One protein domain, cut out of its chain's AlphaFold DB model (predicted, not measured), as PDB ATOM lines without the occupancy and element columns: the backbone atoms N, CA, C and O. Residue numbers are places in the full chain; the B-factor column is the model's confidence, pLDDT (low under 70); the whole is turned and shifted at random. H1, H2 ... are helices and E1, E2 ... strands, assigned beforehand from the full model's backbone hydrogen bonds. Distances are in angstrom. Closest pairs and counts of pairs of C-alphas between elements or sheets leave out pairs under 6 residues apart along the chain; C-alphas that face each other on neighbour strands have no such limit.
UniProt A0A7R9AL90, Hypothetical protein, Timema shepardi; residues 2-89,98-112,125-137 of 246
ATOM      1  N   VAL A   2      -7.300  -7.613  30.428       46.78
ATOM      2  CA  VAL A   2      -8.332  -8.626  30.758       46.78
ATOM      3  C   VAL A   2      -8.524  -8.836  32.273       46.78
ATOM      4  O   VAL A   2      -9.645  -8.964  32.747       46.78
ATOM      5  N   SER A   3      -7.446  -8.744  33.060       46.44
ATOM      6  CA  SER A   3      -7.458  -8.867  34.529       46.44
ATOM      7  C   SER A   3      -8.146  -7.712  35.271       46.44
ATOM      8  O   SER A   3      -8.677  -7.912  36.360       46.44
ATOM      9  N   ALA A   4      -8.163  -6.508  34.690       48.56
ATOM     10  CA  ALA A   4      -8.832  -5.348  35.281       48.56
ATOM     11  C   ALA A   4     -10.353  -5.399  35.061       48.56
ATOM     12  O   ALA A   4     -11.104  -4.994  35.940       48.56
ATOM     13  N   LEU A   5     -10.800  -5.950  33.925       47.66
ATOM     14  CA  LEU A   5     -12.217  -6.162  33.609       47.66
ATOM     15  C   LEU A   5     -12.848  -7.262  34.477       47.66
ATOM     16  O   LEU A   5     -13.956  -7.068  34.963       47.66
ATOM     17  N   VAL A   6     -12.133  -8.360  34.749       52.25
ATOM     18  CA  VAL A   6     -12.615  -9.422  35.660       52.25
ATOM     19  C   VAL A   6     -12.811  -8.872  37.078       52.25
ATOM     20  O   VAL A   6     -13.900  -8.954  37.634       52.25
ATOM     21  N   ARG A   7     -11.814  -8.148  37.604       46.97
ATOM     22  CA  ARG A   7     -11.880  -7.517  38.937       46.97
ATOM     23  C   ARG A   7     -12.960  -6.431  39.050       46.97
ATOM     24  O   ARG A   7     -13.404  -6.105  40.149       46.97
ATOM     25  N   TYR A   8     -13.349  -5.852  37.917       44.44
ATOM     26  CA  TYR A   8     -14.408  -4.860  37.816       44.44
ATOM     27  C   TYR A   8     -15.805  -5.514  37.873       44.44
ATOM     28  O   TYR A   8     -16.694  -5.020  38.568       44.44
ATOM     29  N   VAL A   9     -15.998  -6.626  37.155       50.03
ATOM     30  CA  VAL A   9     -17.270  -7.366  37.098       50.03
ATOM     31  C   VAL A   9     -17.563  -8.090  38.419       50.03
ATOM     32  O   VAL A   9     -18.717  -8.109  38.840       50.03
ATOM     33  N   GLU A  10     -16.538  -8.585  39.125       47.19
ATOM     34  CA  GLU A  10     -16.686  -9.164  40.475       47.19
ATOM     35  C   GLU A  10     -17.206  -8.124  41.490       47.19
ATOM     36  O   GLU A  10     -18.230  -8.337  42.134       47.19
ATOM     37  N   ARG A  11     -16.603  -6.922  41.538       46.97
ATOM     38  CA  ARG A  11     -16.981  -5.853  42.493       46.97
ATOM     39  C   ARG A  11     -18.408  -5.322  42.342       46.97
ATOM     40  O   ARG A  11     -18.898  -4.617  43.224       46.97
ATOM     41  N   GLN A  12     -19.044  -5.559  41.199       49.06
ATOM     42  CA  GLN A  12     -20.450  -5.215  40.976       49.06
ATOM     43  C   GLN A  12     -21.389  -6.242  41.614       49.06
ATOM     44  O   GLN A  12     -22.436  -5.854  42.115       49.06
ATOM     45  N   ARG A  13     -20.982  -7.516  41.653       54.47
ATOM     46  CA  ARG A  13     -21.722  -8.606  42.305       54.47
ATOM     47  C   ARG A  13     -21.455  -8.708  43.810       54.47
ATOM     48  O   ARG A  13     -22.245  -9.325  44.510       54.47
ATOM     49  N   ASP A  14     -20.406  -8.055  44.306       62.66
ATOM     50  CA  ASP A  14     -20.052  -8.009  45.736       62.66
ATOM     51  C   ASP A  14     -20.863  -6.983  46.554       62.66
ATOM     52  O   ASP A  14     -20.580  -6.748  47.731       62.66
ATOM     53  N   LYS A  15     -21.841  -6.308  45.940       74.88
ATOM     54  CA  LYS A  15     -22.658  -5.308  46.632       74.88
ATOM     55  C   LYS A  15     -23.909  -5.957  47.191       74.88
ATOM     56  O   LYS A  15     -24.825  -6.318  46.460       74.88
ATOM     57  N   GLN A  16     -23.933  -6.036  48.507       86.62
ATOM     58  CA  GLN A  16     -25.023  -6.574  49.287       86.62
ATOM     59  C   GLN A  16     -26.187  -5.581  49.347       86.62
ATOM     60  O   GLN A  16     -25.985  -4.369  49.513       86.62
ATOM     61  N   VAL A  17     -27.408  -6.096  49.216       89.88
ATOM     62  CA  VAL A  17     -28.641  -5.306  49.318       89.88
ATOM     63  C   VAL A  17     -29.417  -5.727  50.550       89.88
ATOM     64  O   VAL A  17     -29.699  -6.900  50.756       89.88
ATOM     65  N   SER A  18     -29.792  -4.762  51.380       92.69
ATOM     66  CA  SER A  18     -30.561  -4.998  52.599       92.69
ATOM     67  C   SER A  18     -31.895  -4.272  52.555       92.69
ATOM     68  O   SER A  18     -31.974  -3.128  52.108       92.69
ATOM     69  N   TRP A  19     -32.943  -4.942  53.028       95.25
ATOM     70  CA  TRP A  19     -34.253  -4.336  53.230       95.25
ATOM     71  C   TRP A  19     -34.438  -3.999  54.700       95.25
ATOM     72  O   TRP A  19     -34.327  -4.865  55.567       95.25
ATOM     73  N   ILE A  20     -34.750  -2.738  54.976       94.25
ATOM     74  CA  ILE A  20     -34.879  -2.202  56.328       94.25
ATOM     75  C   ILE A  20     -36.271  -1.599  56.483       94.25
ATOM     76  O   ILE A  20     -36.717  -0.791  55.666       94.25
ATOM     77  N   ARG A  21     -36.968  -1.967  57.557       95.50
ATOM     78  CA  ARG A  21     -38.231  -1.338  57.942       95.50
ATOM     79  C   ARG A  21     -37.934  -0.082  58.755       95.50
ATOM     80  O   ARG A  21     -37.288  -0.154  59.792       95.50
ATOM     81  N   ARG A  22     -38.403   1.084  58.305       92.56
ATOM     82  CA  ARG A  22     -37.975   2.369  58.888       92.56
ATOM     83  C   ARG A  22     -38.617   2.710  60.223       92.56
ATOM     84  O   ARG A  22     -37.995   3.415  61.005       92.56
ATOM     85  N   ARG A  23     -39.830   2.219  60.494       91.38
ATOM     86  CA  ARG A  23     -40.553   2.544  61.739       91.38
ATOM     87  C   ARG A  23     -39.800   2.124  63.007       91.38
ATOM     88  O   ARG A  23     -39.999   2.724  64.050       91.38
ATOM     89  N   ASP A  24     -38.987   1.077  62.905       93.25
ATOM     90  CA  ASP A  24     -38.240   0.456  64.001       93.25
ATOM     91  C   ASP A  24     -36.788   0.129  63.620       93.25
ATOM     92  O   ASP A  24     -36.102  -0.582  64.348       93.25
ATOM     93  N   SER A  25     -36.326   0.632  62.469       92.94
ATOM     94  CA  SER A  25     -34.983   0.400  61.919       92.94
ATOM     95  C   SER A  25     -34.569  -1.077  61.876       92.94
ATOM     96  O   SER A  25     -33.384  -1.399  61.966       92.94
ATOM     97  N   HIS A  26     -35.534  -1.989  61.731       94.44
ATOM     98  CA  HIS A  26     -35.275  -3.422  61.761       94.44
ATOM     99  C   HIS A  26     -34.828  -3.924  60.387       94.44
ATOM    100  O   HIS A  26     -35.498  -3.679  59.377       94.44
ATOM    101  N   ILE A  27     -33.713  -4.654  60.347       94.88
ATOM    102  CA  ILE A  27     -33.243  -5.321  59.132       94.88
ATOM    103  C   ILE A  27     -34.162  -6.517  58.881       94.88
ATOM    104  O   ILE A  27     -34.213  -7.451  59.673       94.88
ATOM    105  N   LEU A  28     -34.911  -6.473  57.783       96.31
ATOM    106  CA  LEU A  28     -35.809  -7.552  57.385       96.31
ATOM    107  C   LEU A  28     -35.024  -8.648  56.683       96.31
ATOM    108  O   LEU A  28     -35.151  -9.826  57.018       96.31
ATOM    109  N   THR A  29     -34.210  -8.247  55.708       94.44
ATOM    110  CA  THR A  29     -33.419  -9.161  54.894       94.44
ATOM    111  C   THR A  29     -32.078  -8.545  54.541       94.44
ATOM    112  O   THR A  29     -31.935  -7.323  54.444       94.44
ATOM    113  N   VAL A  30     -31.106  -9.416  54.306       93.06
ATOM    114  CA  VAL A  30     -29.840  -9.076  53.676       93.06
ATOM    115  C   VAL A  30     -29.615 -10.084  52.561       93.06
ATOM    116  O   VAL A  30     -29.592 -11.294  52.793       93.06
ATOM    117  N   ASP A  31     -29.515  -9.586  51.339       90.25
ATOM    118  CA  ASP A  31     -29.582 -10.369  50.117       90.25
ATOM    119  C   ASP A  31     -30.820 -11.283  50.132       90.25
ATOM    120  O   ASP A  31     -31.955 -10.810  50.240       90.25
ATOM    121  N   ARG A  32     -30.620 -12.602  50.032       89.38
ATOM    122  CA  ARG A  32     -31.694 -13.610  50.076       89.38
ATOM    123  C   ARG A  32     -31.997 -14.098  51.499       89.38
ATOM    124  O   ARG A  32     -32.939 -14.863  51.692       89.38
ATOM    125  N   TYR A  33     -31.208 -13.692  52.491       91.56
ATOM    126  CA  TYR A  33     -31.351 -14.149  53.871       91.56
ATOM    127  C   TYR A  33     -32.334 -13.267  54.635       91.56
ATOM    128  O   TYR A  33     -32.250 -12.042  54.595       91.56
ATOM    129  N   THR A  34     -33.262 -13.900  55.348       92.94
ATOM    130  CA  THR A  34     -34.298 -13.219  56.135       92.94
ATOM    131  C   THR A  34     -33.914 -13.239  57.613       92.94
ATOM    132  O   THR A  34     -33.577 -14.293  58.144       92.94
ATOM    133  N   PHE A  35     -33.945 -12.073  58.260       92.25
ATOM    134  CA  PHE A  35     -33.560 -11.873  59.667       92.25
ATOM    135  C   PHE A  35     -34.763 -11.658  60.589       92.25
ATOM    136  O   PHE A  35     -34.638 -11.770  61.808       92.25
ATOM    137  N   ILE A  36     -35.937 -11.378  60.020       92.44
ATOM    138  CA  ILE A  36     -37.193 -11.298  60.763       92.44
ATOM    139  C   ILE A  36     -37.823 -12.691  60.916       92.44
ATOM    140  O   ILE A  36     -37.806 -13.494  59.989       92.44
ATOM    141  N   ALA A  37     -38.427 -12.965  62.074       90.56
ATOM    142  CA  ALA A  37     -39.113 -14.235  62.348       90.56
ATOM    143  C   ALA A  37     -40.465 -14.395  61.616       90.56
ATOM    144  O   ALA A  37     -41.046 -15.474  61.609       90.56
ATOM    145  N   ASP A  38     -40.997 -13.317  61.033       91.81
ATOM    146  CA  ASP A  38     -42.269 -13.323  60.307       91.81
ATOM    147  C   ASP A  38     -42.067 -13.906  58.897       91.81
ATOM    148  O   ASP A  38     -41.560 -13.231  58.000       91.81
ATOM    149  N   GLU A  39     -42.499 -15.156  58.698       89.50
ATOM    150  CA  GLU A  39     -42.344 -15.934  57.453       89.50
ATOM    151  C   GLU A  39     -43.020 -15.310  56.222       89.50
ATOM    152  O   GLU A  39     -42.804 -15.739  55.084       89.50
ATOM    153  N   ARG A  40     -43.862 -14.291  56.425       91.31
ATOM    154  CA  ARG A  40     -44.499 -13.549  55.333       91.31
ATOM    155  C   ARG A  40     -43.501 -12.722  54.535       91.31
ATOM    156  O   ARG A  40     -43.798 -12.416  53.379       91.31
ATOM    157  N   PHE A  41     -42.378 -12.345  55.148       94.31
ATOM    158  CA  PHE A  41     -41.310 -11.572  54.525       94.31
ATOM    159  C   PHE A  41     -40.284 -12.513  53.904       94.31
ATOM    160  O   PHE A  41     -39.707 -13.354  54.585       94.31
ATOM    161  N   GLN A  42     -40.047 -12.364  52.607       94.12
ATOM    162  CA  GLN A  42     -39.046 -13.141  51.876       94.12
ATOM    163  C   GLN A  42     -38.343 -12.228  50.878       94.12
ATOM    164  O   GLN A  42     -38.998 -11.400  50.253       94.12
ATOM    165  N   ALA A  43     -37.031 -12.370  50.700       93.06
ATOM    166  CA  ALA A  43     -36.298 -11.639  49.669       93.06
ATOM    167  C   ALA A  43     -35.769 -12.573  48.583       93.06
ATOM    168  O   ALA A  43     -35.294 -13.674  48.860       93.06
ATOM    169  N   PHE A  44     -35.821 -12.114  47.336       91.19
ATOM    170  CA  PHE A  44     -35.247 -12.818  46.196       91.19
ATOM    171  C   PHE A  44     -34.613 -11.847  45.200       91.19
ATOM    172  O   PHE A  44     -34.980 -10.675  45.125       91.19
ATOM    173  N   LEU A  45     -33.657 -12.358  44.424       87.69
ATOM    174  CA  LEU A  45     -32.999 -11.629  43.346       87.69
ATOM    175  C   LEU A  45     -33.549 -12.108  42.005       87.69
ATOM    176  O   LEU A  45     -33.451 -13.291  41.676       87.69
ATOM    177  N   VAL A  46     -34.078 -11.180  41.214       86.38
ATOM    178  CA  VAL A  46     -34.363 -11.413  39.799       86.38
ATOM    179  C   VAL A  46     -33.075 -11.166  39.022       86.38
ATOM    180  O   VAL A  46     -32.766 -10.033  38.659       86.38
ATOM    181  N   GLU A  47     -32.308 -12.231  38.787       82.38
ATOM    182  CA  GLU A  47     -30.965 -12.156  38.185       82.38
ATOM    183  C   GLU A  47     -30.965 -11.520  36.789       82.38
ATOM    184  O   GLU A  47     -30.033 -10.801  36.439       82.38
ATOM    185  N   ALA A  48     -32.034 -11.722  36.011       79.25
ATOM    186  CA  ALA A  48     -32.170 -11.158  34.667       79.25
ATOM    187  C   ALA A  48     -32.198  -9.619  34.648       79.25
ATOM    188  O   ALA A  48     -31.810  -9.011  33.652       79.25
ATOM    189  N   THR A  49     -32.667  -8.989  35.726       76.75
ATOM    190  CA  THR A  49     -32.825  -7.531  35.830       76.75
ATOM    191  C   THR A  49     -32.047  -6.933  37.000       76.75
ATOM    192  O   THR A  49     -32.263  -5.766  37.327       76.75
ATOM    193  N   ASP A  50     -31.205  -7.732  37.661       81.81
ATOM    194  CA  ASP A  50     -30.474  -7.381  38.885       81.81
ATOM    195  C   ASP A  50     -31.355  -6.650  39.918       81.81
ATOM    196  O   ASP A  50     -31.049  -5.577  40.445       81.81
ATOM    197  N   THR A  51     -32.564  -7.185  40.105       84.69
ATOM    198  CA  THR A  51     -33.600  -6.557  40.927       84.69
ATOM    199  C   THR A  51     -33.801  -7.348  42.202       84.69
ATOM    200  O   THR A  51     -34.235  -8.500  42.171       84.69
ATOM    201  N   TRP A  52     -33.504  -6.706  43.323       90.88
ATOM    202  CA  TRP A  52     -33.746  -7.234  44.652       90.88
ATOM    203  C   TRP A  52     -35.179  -6.951  45.061       90.88
ATOM    204  O   TRP A  52     -35.593  -5.795  45.126       90.88
ATOM    205  N   THR A  53     -35.932  -7.999  45.366       91.69
ATOM    206  CA  THR A  53     -37.356  -7.891  45.666       91.69
ATOM    207  C   THR A  53     -37.652  -8.425  47.055       91.69
ATOM    208  O   THR A  53     -37.337  -9.573  47.353       91.69
ATOM    209  N   LEU A  54     -38.290  -7.602  47.886       94.94
ATOM    210  CA  LEU A  54     -38.911  -8.000  49.141       94.94
ATOM    211  C   LEU A  54     -40.380  -8.345  48.888       94.94
ATOM    212  O   LEU A  54     -41.187  -7.496  48.514       94.94
ATOM    213  N   GLN A  55     -40.728  -9.598  49.121       93.69
ATOM    214  CA  GLN A  55     -42.084 -10.109  49.100       93.69
ATOM    215  C   GLN A  55     -42.695 -10.062  50.497       93.69
ATOM    216  O   GLN A  55     -42.070 -10.488  51.465       93.69
ATOM    217  N   ILE A  56     -43.943  -9.603  50.574       91.88
ATOM    218  CA  ILE A  56     -44.762  -9.603  51.785       91.88
ATOM    219  C   ILE A  56     -46.070 -10.331  51.462       91.88
ATOM    220  O   ILE A  56     -46.868  -9.856  50.652       91.88
ATOM    221  N   LYS A  57     -46.282 -11.503  52.066       86.50
ATOM    222  CA  LYS A  57     -47.533 -12.275  51.952       86.50
ATOM    223  C   LYS A  57     -48.546 -11.838  53.012       86.50
ATOM    224  O   LYS A  57     -48.161 -11.381  54.088       86.50
ATOM    225  N   TYR A  58     -49.837 -12.034  52.737       82.62
ATOM    226  CA  TYR A  58     -50.930 -11.716  53.667       82.62
ATOM    227  C   TYR A  58     -50.805 -10.292  54.218       82.62
ATOM    228  O   TYR A  58     -50.725 -10.091  55.432       82.62
ATOM    229  N   VAL A  59     -50.672  -9.318  53.315       81.75
ATOM    230  CA  VAL A  59     -50.389  -7.929  53.688       81.75
ATOM    231  C   VAL A  59     -51.505  -7.368  54.557       81.75
ATOM    232  O   VAL A  59     -52.687  -7.484  54.243       81.75
ATOM    233  N   GLN A  60     -51.115  -6.747  55.663       82.00
ATOM    234  CA  GLN A  60     -52.023  -6.187  56.650       82.00
ATOM    235  C   GLN A  60     -51.874  -4.673  56.728       82.00
ATOM    236  O   GLN A  60     -50.830  -4.123  56.387       82.00
ATOM    237  N   ALA A  61     -52.883  -3.988  57.274       78.12
ATOM    238  CA  ALA A  61     -52.821  -2.541  57.497       78.12
ATOM    239  C   ALA A  61     -51.574  -2.124  58.305       78.12
ATOM    240  O   ALA A  61     -50.974  -1.087  58.038       78.12
ATOM    241  N   ARG A  62     -51.129  -2.975  59.241       83.81
ATOM    242  CA  ARG A  62     -49.908  -2.753  60.029       83.81
ATOM    243  C   ARG A  62     -48.614  -2.837  59.223       83.81
ATOM    244  O   ARG A  62     -47.587  -2.440  59.750       83.81
ATOM    245  N   ASP A  63     -48.608  -3.412  58.024       88.25
ATOM    246  CA  ASP A  63     -47.397  -3.495  57.201       88.25
ATOM    247  C   ASP A  63     -47.163  -2.193  56.419       88.25
ATOM    248  O   ASP A  63     -46.086  -2.009  55.852       88.25
ATOM    249  N   ALA A  64     -48.135  -1.272  56.421       84.56
ATOM    250  CA  ALA A  64     -47.976   0.056  55.853       84.56
ATOM    251  C   ALA A  64     -46.846   0.837  56.545       84.56
ATOM    252  O   ALA A  64     -46.615   0.716  57.752       84.56
ATOM    253  N   GLY A  65     -46.144   1.656  55.768       86.75
ATOM    254  CA  GLY A  65     -45.028   2.471  56.231       86.75
ATOM    255  C   GLY A  65     -43.863   2.496  55.248       86.75
ATOM    256  O   GLY A  65     -43.934   1.960  54.144       86.75
ATOM    257  N   GLN A  66     -42.776   3.146  55.655       87.62
ATOM    258  CA  GLN A  66     -41.590   3.305  54.820       87.62
ATOM    259  C   GLN A  66     -40.627   2.118  54.967       87.62
ATOM    260  O   GLN A  66     -40.306   1.674  56.076       87.62
ATOM    261  N   TYR A  67     -40.135   1.649  53.828       92.00
ATOM    262  CA  TYR A  67     -39.101   0.637  53.684       92.00
ATOM    263  C   TYR A  67     -37.898   1.253  52.971       92.00
ATOM    264  O   TYR A  67     -38.037   2.138  52.125       92.00
ATOM    265  N   GLU A  68     -36.713   0.785  53.325       89.31
ATOM    266  CA  GLU A  68     -35.444   1.210  52.752       89.31
ATOM    267  C   GLU A  68     -34.753   0.014  52.104       89.31
ATOM    268  O   GLU A  68     -34.572  -1.020  52.741       89.31
ATOM    269  N   CYS A  69     -34.362   0.175  50.844       88.94
ATOM    270  CA  CYS A  69     -33.375  -0.660  50.182       88.94
ATOM    271  C   CYS A  69     -32.007   0.008  50.350       88.94
ATOM    272  O   CYS A  69     -31.767   1.083  49.795       88.94
ATOM    273  N   GLN A  70     -31.121  -0.611  51.121       89.38
ATOM    274  CA  GLN A  70     -29.768  -0.123  51.361       89.38
ATOM    275  C   GLN A  70     -28.756  -0.999  50.622       89.38
ATOM    276  O   GLN A  70     -28.681  -2.206  50.853       89.38
ATOM    277  N   VAL A  71     -27.946  -0.371  49.770       86.56
ATOM    278  CA  VAL A  71     -26.866  -1.012  49.012       86.56
ATOM    279  C   VAL A  71     -25.536  -0.750  49.721       86.56
ATOM    280  O   VAL A  71     -25.229   0.397  50.059       86.56
ATOM    281  N   SER A  72     -24.724  -1.793  49.914       84.44
ATOM    282  CA  SER A  72     -23.428  -1.758  50.615       84.44
ATOM    283  C   SER A  72     -22.298  -1.071  49.822       84.44
ATOM    284  O   SER A  72     -21.162  -1.545  49.776       84.44
ATOM    285  N   THR A  73     -22.601   0.027  49.134       77.44
ATOM    286  CA  THR A  73     -21.591   0.899  48.528       77.44
ATOM    287  C   THR A  73     -20.870   1.729  49.580       77.44
ATOM    288  O   THR A  73     -21.341   1.855  50.704       77.44
ATOM    289  N   GLU A  74     -19.752   2.336  49.184       72.19
ATOM    290  CA  GLU A  74     -19.048   3.332  49.988       72.19
ATOM    291  C   GLU A  74     -19.138   4.698  49.281       72.19
ATOM    292  O   GLU A  74     -18.570   4.844  48.193       72.19
ATOM    293  N   PRO A  75     -19.875   5.681  49.830       75.06
ATOM    294  CA  PRO A  75     -20.755   5.587  51.003       75.06
ATOM    295  C   PRO A  75     -22.016   4.744  50.731       75.06
ATOM    296  O   PRO A  75     -22.391   4.514  49.571       75.06
ATOM    297  N   LYS A  76     -22.689   4.291  51.799       76.19
ATOM    298  CA  LYS A  76     -23.929   3.503  51.687       76.19
ATOM    299  C   LYS A  76     -24.981   4.276  50.898       76.19
ATOM    300  O   LYS A  76     -25.255   5.437  51.192       76.19
ATOM    301  N   MET A  77     -25.580   3.624  49.906       79.31
ATOM    302  CA  MET A  77     -26.695   4.189  49.146       79.31
ATOM    303  C   MET A  77     -28.011   3.667  49.711       79.31
ATOM    304  O   MET A  77     -28.159   2.463  49.908       79.31
ATOM    305  N   SER A  78     -28.970   4.568  49.914       83.00
ATOM    306  CA  SER A  78     -30.296   4.248  50.445       83.00
ATOM    307  C   SER A  78     -31.380   4.698  49.474       83.00
ATOM    308  O   SER A  78     -31.401   5.850  49.038       83.00
ATOM    309  N   HIS A  79     -32.304   3.794  49.170       82.00
ATOM    310  CA  HIS A  79     -33.505   4.067  48.394       82.00
ATOM    311  C   HIS A  79     -34.741   3.798  49.246       82.00
ATOM    312  O   HIS A  79     -34.850   2.753  49.880       82.00
ATOM    313  N   PHE A  80     -35.688   4.731  49.240       83.12
ATOM    314  CA  PHE A  80     -36.874   4.671  50.089       83.12
ATOM    315  C   PHE A  80     -38.128   4.390  49.268       83.12
ATOM    316  O   PHE A  80     -38.271   4.868  48.142       83.12
ATOM    317  N   ILE A  81     -39.045   3.625  49.852       82.88
ATOM    318  CA  ILE A  81     -40.356   3.328  49.282       82.88
ATOM    319  C   ILE A  81     -41.403   3.296  50.393       82.88
ATOM    320  O   ILE A  81     -41.151   2.749  51.465       82.88
ATOM    321  N   THR A  82     -42.573   3.883  50.157       84.06
ATOM    322  CA  THR A  82     -43.667   3.892  51.134       84.06
ATOM    323  C   THR A  82     -44.732   2.886  50.707       84.06
ATOM    324  O   THR A  82     -45.337   2.994  49.645       84.06
ATOM    325  N   LEU A  83     -44.966   1.868  51.532       83.88
ATOM    326  CA  LEU A  83     -46.068   0.940  51.333       83.88
ATOM    327  C   LEU A  83     -47.320   1.521  51.982       83.88
ATOM    328  O   LEU A  83     -47.367   1.704  53.196       83.88
ATOM    329  N   ASN A  84     -48.350   1.746  51.178       79.88
ATOM    330  CA  ASN A  84     -49.667   2.124  51.663       79.88
ATOM    331  C   ASN A  84     -50.603   0.924  51.521       79.88
ATOM    332  O   ASN A  84     -50.692   0.313  50.458       79.88
ATOM    333  N   VAL A  85     -51.288   0.578  52.610       75.62
ATOM    334  CA  VAL A  85     -52.240  -0.534  52.652       75.62
ATOM    335  C   VAL A  85     -53.609   0.046  52.959       75.62
ATOM    336  O   VAL A  85     -53.885   0.436  54.091       75.62
ATOM    337  N   VAL A  86     -54.465   0.129  51.944       69.62
ATOM    338  CA  VAL A  86     -55.858   0.553  52.119       69.62
ATOM    339  C   VAL A  86     -56.702  -0.710  52.280       69.62
ATOM    340  O   VAL A  86     -56.710  -1.592  51.428       69.62
ATOM    341  N   GLY A  87     -57.330  -0.862  53.443       55.81
ATOM    342  CA  GLY A  87     -58.056  -2.082  53.772       55.81
ATOM    343  C   GLY A  87     -59.390  -2.169  53.038       55.81
ATOM    344  O   GLY A  87     -60.248  -1.308  53.215       55.81
ATOM    345  N   THR A  88     -59.631  -3.268  52.328       39.78
ATOM    346  CA  THR A  88     -60.983  -3.826  52.281       39.78
ATOM    347  C   THR A  88     -61.117  -4.841  53.391       39.78
ATOM    348  O   THR A  88     -60.334  -5.787  53.463       39.78
ATOM    349  N   LYS A  89     -62.135  -4.677  54.242       41.91
ATOM    350  CA  LYS A  89     -62.669  -5.800  55.015       41.91
ATOM    351  C   LYS A  89     -62.810  -6.970  54.043       41.91
ATOM    352  O   LYS A  89     -63.457  -6.798  53.011       41.91
ATOM    353  N   ASN A  98     -59.307 -18.951  48.008       57.41
ATOM    354  CA  ASN A  98     -58.294 -18.645  49.031       57.41
ATOM    355  C   ASN A  98     -57.207 -17.680  48.498       57.41
ATOM    356  O   ASN A  98     -56.017 -17.936  48.641       57.41
ATOM    357  N   THR A  99     -57.581 -16.615  47.794       57.09
ATOM    358  CA  THR A  99     -56.651 -15.685  47.164       57.09
ATOM    359  C   THR A  99     -55.889 -14.914  48.228       57.09
ATOM    360  O   THR A  99     -56.470 -14.334  49.144       57.09
ATOM    361  N   VAL A 100     -54.562 -14.936  48.124       67.25
ATOM    362  CA  VAL A 100     -53.671 -14.243  49.051       67.25
ATOM    363  C   VAL A 100     -53.145 -12.991  48.373       67.25
ATOM    364  O   VAL A 100     -52.594 -13.047  47.273       67.25
ATOM    365  N   ASP A 101     -53.282 -11.855  49.049       72.69
ATOM    366  CA  ASP A 101     -52.622 -10.625  48.634       72.69
ATOM    367  C   ASP A 101     -51.123 -10.701  48.931       72.69
ATOM    368  O   ASP A 101     -50.695 -10.835  50.084       72.69
ATOM    369  N   VAL A 102     -50.327 -10.595  47.869       80.38
ATOM    370  CA  VAL A 102     -48.868 -10.561  47.911       80.38
ATOM    371  C   VAL A 102     -48.396  -9.217  47.368       80.38
ATOM    372  O   VAL A 102     -48.754  -8.827  46.258       80.38
ATOM    373  N   MET A 103     -47.571  -8.506  48.136       85.75
ATOM    374  CA  MET A 103     -46.908  -7.283  47.678       85.75
ATOM    375  C   MET A 103     -45.429  -7.554  47.433       85.75
ATOM    376  O   MET A 103     -44.766  -8.194  48.247       85.75
ATOM    377  N   LEU A 104     -44.916  -7.045  46.318       88.94
ATOM    378  CA  LEU A 104     -43.515  -7.110  45.925       88.94
ATOM    379  C   LEU A 104     -42.934  -5.701  45.905       88.94
ATOM    380  O   LEU A 104     -43.341  -4.873  45.092       88.94
ATOM    381  N   LEU A 105     -41.978  -5.426  46.782       90.81
ATOM    382  CA  LEU A 105     -41.213  -4.186  46.817       90.81
ATOM    383  C   LEU A 105     -39.893  -4.472  46.113       90.81
ATOM    384  O   LEU A 105     -39.116  -5.296  46.572       90.81
ATOM    385  N   SER A 106     -39.657  -3.844  44.972       89.19
ATOM    386  CA  SER A 106     -38.485  -4.094  44.133       89.19
ATOM    387  C   SER A 106     -37.506  -2.935  44.225       89.19
ATOM    388  O   SER A 106     -37.922  -1.780  44.232       89.19
ATOM    389  N   CYS A 107     -36.220  -3.262  44.247       86.38
ATOM    390  CA  CYS A 107     -35.089  -2.352  44.234       86.38
ATOM    391  C   CYS A 107     -34.144  -2.789  43.118       86.38
ATOM    392  O   CYS A 107     -33.545  -3.866  43.172       86.38
ATOM    393  N   LYS A 108     -34.044  -1.982  42.067       79.81
ATOM    394  CA  LYS A 108     -33.138  -2.257  40.955       79.81
ATOM    395  C   LYS A 108     -31.752  -1.797  41.364       79.81
ATOM    396  O   LYS A 108     -31.544  -0.605  41.595       79.81
ATOM    397  N   HIS A 109     -30.807  -2.729  41.433       65.56
ATOM    398  CA  HIS A 109     -29.412  -2.343  41.498       65.56
ATOM    399  C   HIS A 109     -29.081  -1.648  40.177       65.56
ATOM    400  O   HIS A 109     -29.032  -2.273  39.120       65.56
ATOM    401  N   VAL A 110     -28.913  -0.325  40.197       54.41
ATOM    402  CA  VAL A 110     -28.418   0.382  39.016       54.41
ATOM    403  C   VAL A 110     -26.929   0.091  38.941       54.41
ATOM    404  O   VAL A 110     -26.094   0.831  39.467       54.41
ATOM    405  N   GLY A 111     -26.597  -1.022  38.288       47.91
ATOM    406  CA  GLY A 111     -25.264  -1.238  37.771       47.91
ATOM    407  C   GLY A 111     -24.880   0.006  36.973       47.91
ATOM    408  O   GLY A 111     -25.543   0.380  36.013       47.91
ATOM    409  N   TRP A 112     -23.801   0.661  37.383       45.00
ATOM    410  CA  TRP A 112     -23.012   1.680  36.668       45.00
ATOM    411  C   TRP A 112     -22.818   1.483  35.136       45.00
ATOM    412  O   TRP A 112     -22.198   2.332  34.492       45.00
ATOM    413  N   TRP A 125     -33.683   8.264  38.537       55.03
ATOM    414  CA  TRP A 125     -33.948   7.175  39.485       55.03
ATOM    415  C   TRP A 125     -35.441   6.874  39.631       55.03
ATOM    416  O   TRP A 125     -35.819   6.110  40.518       55.03
ATOM    417  N   SER A 126     -36.292   7.432  38.761       52.91
ATOM    418  CA  SER A 126     -37.751   7.247  38.789       52.91
ATOM    419  C   SER A 126     -38.199   5.781  38.817       52.91
ATOM    420  O   SER A 126     -39.305   5.489  39.261       52.91
ATOM    421  N   ASN A 127     -37.343   4.852  38.374       60.94
ATOM    422  CA  ASN A 127     -37.631   3.418  38.300       60.94
ATOM    423  C   ASN A 127     -36.718   2.554  39.189       60.94
ATOM    424  O   ASN A 127     -36.682   1.334  39.011       60.94
ATOM    425  N   ALA A 128     -35.947   3.164  40.096       69.62
ATOM    426  CA  ALA A 128     -35.031   2.444  40.985       69.62
ATOM    427  C   ALA A 128     -35.779   1.574  42.000       69.62
ATOM    428  O   ALA A 128     -35.288   0.525  42.405       69.62
ATOM    429  N   MET A 129     -36.985   2.000  42.370       81.12
ATOM    430  CA  MET A 129     -37.854   1.320  43.313       81.12
ATOM    431  C   MET A 129     -39.244   1.144  42.695       81.12
ATOM    432  O   MET A 129     -39.699   2.009  41.949       81.12
ATOM    433  N   SER A 130     -39.934   0.045  42.995       82.81
ATOM    434  CA  SER A 130     -41.323  -0.161  42.556       82.81
ATOM    435  C   SER A 130     -42.099  -1.074  43.496       82.81
ATOM    436  O   SER A 130     -41.513  -1.940  44.141       82.81
ATOM    437  N   ILE A 131     -43.424  -0.921  43.536       82.81
ATOM    438  CA  ILE A 131     -44.339  -1.843  44.226       82.81
ATOM    439  C   ILE A 131     -45.161  -2.586  43.176       82.81
ATOM    440  O   ILE A 131     -45.616  -1.989  42.201       82.81
ATOM    441  N   THR A 132     -45.368  -3.884  43.360       82.25
ATOM    442  CA  THR A 132     -46.283  -4.685  42.541       82.25
ATOM    443  C   THR A 132     -47.182  -5.520  43.440       82.25
ATOM    444  O   THR A 132     -46.696  -6.214  44.329       82.25
ATOM    445  N   ARG A 133     -48.495  -5.460  43.201       78.94
ATOM    446  CA  ARG A 133     -49.476  -6.335  43.852       78.94
ATOM    447  C   ARG A 133     -49.706  -7.563  42.985       78.94
ATOM    448  O   ARG A 133     -49.957  -7.439  41.790       78.94
ATOM    449  N   ILE A 134     -49.676  -8.733  43.603       75.44
ATOM    450  CA  ILE A 134     -50.062 -10.001  42.995       75.44
ATOM    451  C   ILE A 134     -51.190 -10.580  43.842       75.44
ATOM    452  O   ILE A 134     -51.074 -10.674  45.063       75.44
ATOM    453  N   ARG A 135     -52.287 -10.970  43.189       68.38
ATOM    454  CA  ARG A 135     -53.301 -11.824  43.810       68.38
ATOM    455  C   ARG A 135     -52.894 -13.257  43.523       68.38
ATOM    456  O   ARG A 135     -53.045 -13.722  42.393       68.38
ATOM    457  N   ASP A 136     -52.318 -13.919  44.513       56.72
ATOM    458  CA  ASP A 136     -51.912 -15.307  44.370       56.72
ATOM    459  C   ASP A 136     -53.154 -16.185  44.557       56.72
ATOM    460  O   ASP A 136     -53.752 -16.208  45.636       56.72
ATOM    461  N   ARG A 137     -53.600 -16.865  43.495       53.78
ATOM    462  CA  ARG A 137     -54.552 -17.970  43.653       53.78
ATOM    463  C   ARG A 137     -53.721 -19.156  44.115       53.78
ATOM    464  O   ARG A 137     -52.881 -19.595  43.330       53.78
TER     465      ARG A 137
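This is residues 2 to 89, 98 to 112 and 125 to 137 of the 246 residues of the protein "Hypothetical protein" of Timema shepardi (UniProt A0A7R9AL90). Two strongly twisted four-stranded sheets, E3 E4 E7 E8 and E2 E1 E5 E6, lie face to face as a sandwich, their strands crossed at 40 degrees. Residues 2 to 11 of helix H1 stick out from this body as a free arm. The printed part has 116 residues with one named helix followed by eight named strands, mostly strand in class; both sheets are antiparallel, in the orders just given. The whole is compact, with a radius of gyration of the C-alphas of 15.4 A, yet elongated, spanning 59 by 31 by 29 A; without the arm the body spans 44 by 30 by 27 A.

One sheet holds E3, residues 41 to 46, E4, residues 51 to 57, E7, residues 100 to 108 and 25.1 A long, and E8, residues 129 to 136 and 21.8 A long, ending at C-alpha 136 (-51.912, -15.307, 44.370). The other holds E2, residues 26 to 30, E1, residues 17 to 21, E5, residues 65 to 71 and 19.9 A long, and E6, residues 77 to 83 and 19.8 A long. H1, residues 2 to 13, begins at C-alpha 2 (-8.332, -8.626, 30.758) and is 17.7 A long.

N 54 and O 105 of E4 and E7 are 2.8 A apart, within hydrogen-bond range, as are N 104 and O 132 of E7 and E8, 2.8 A, and N 44 and O 53 of the hairpin E3 and E4, 3.0 A. In the other sheet, N 18 of E1 and O 70 of E5 are 2.8 A apart. Between the sheets, the closest C-alphas of E5 and E7, Cys 69 and Cys 107, are 6.4 A apart. H1 is on neither sheet; 5 of its 8 O i to N i+4 pairs are within range.

The C-alphas of Val 2 and Lys 89, the two farthest apart, are 59.6 A apart. Residues 90 to 97 and 113 to 124 are not printed, leaving gaps of 14.8 A and 12.6 A between C-alphas. Of the links printed whole, none is long. Mean pLDDT of the printed part is 77.8, with residues 2 to 14 among those under 70.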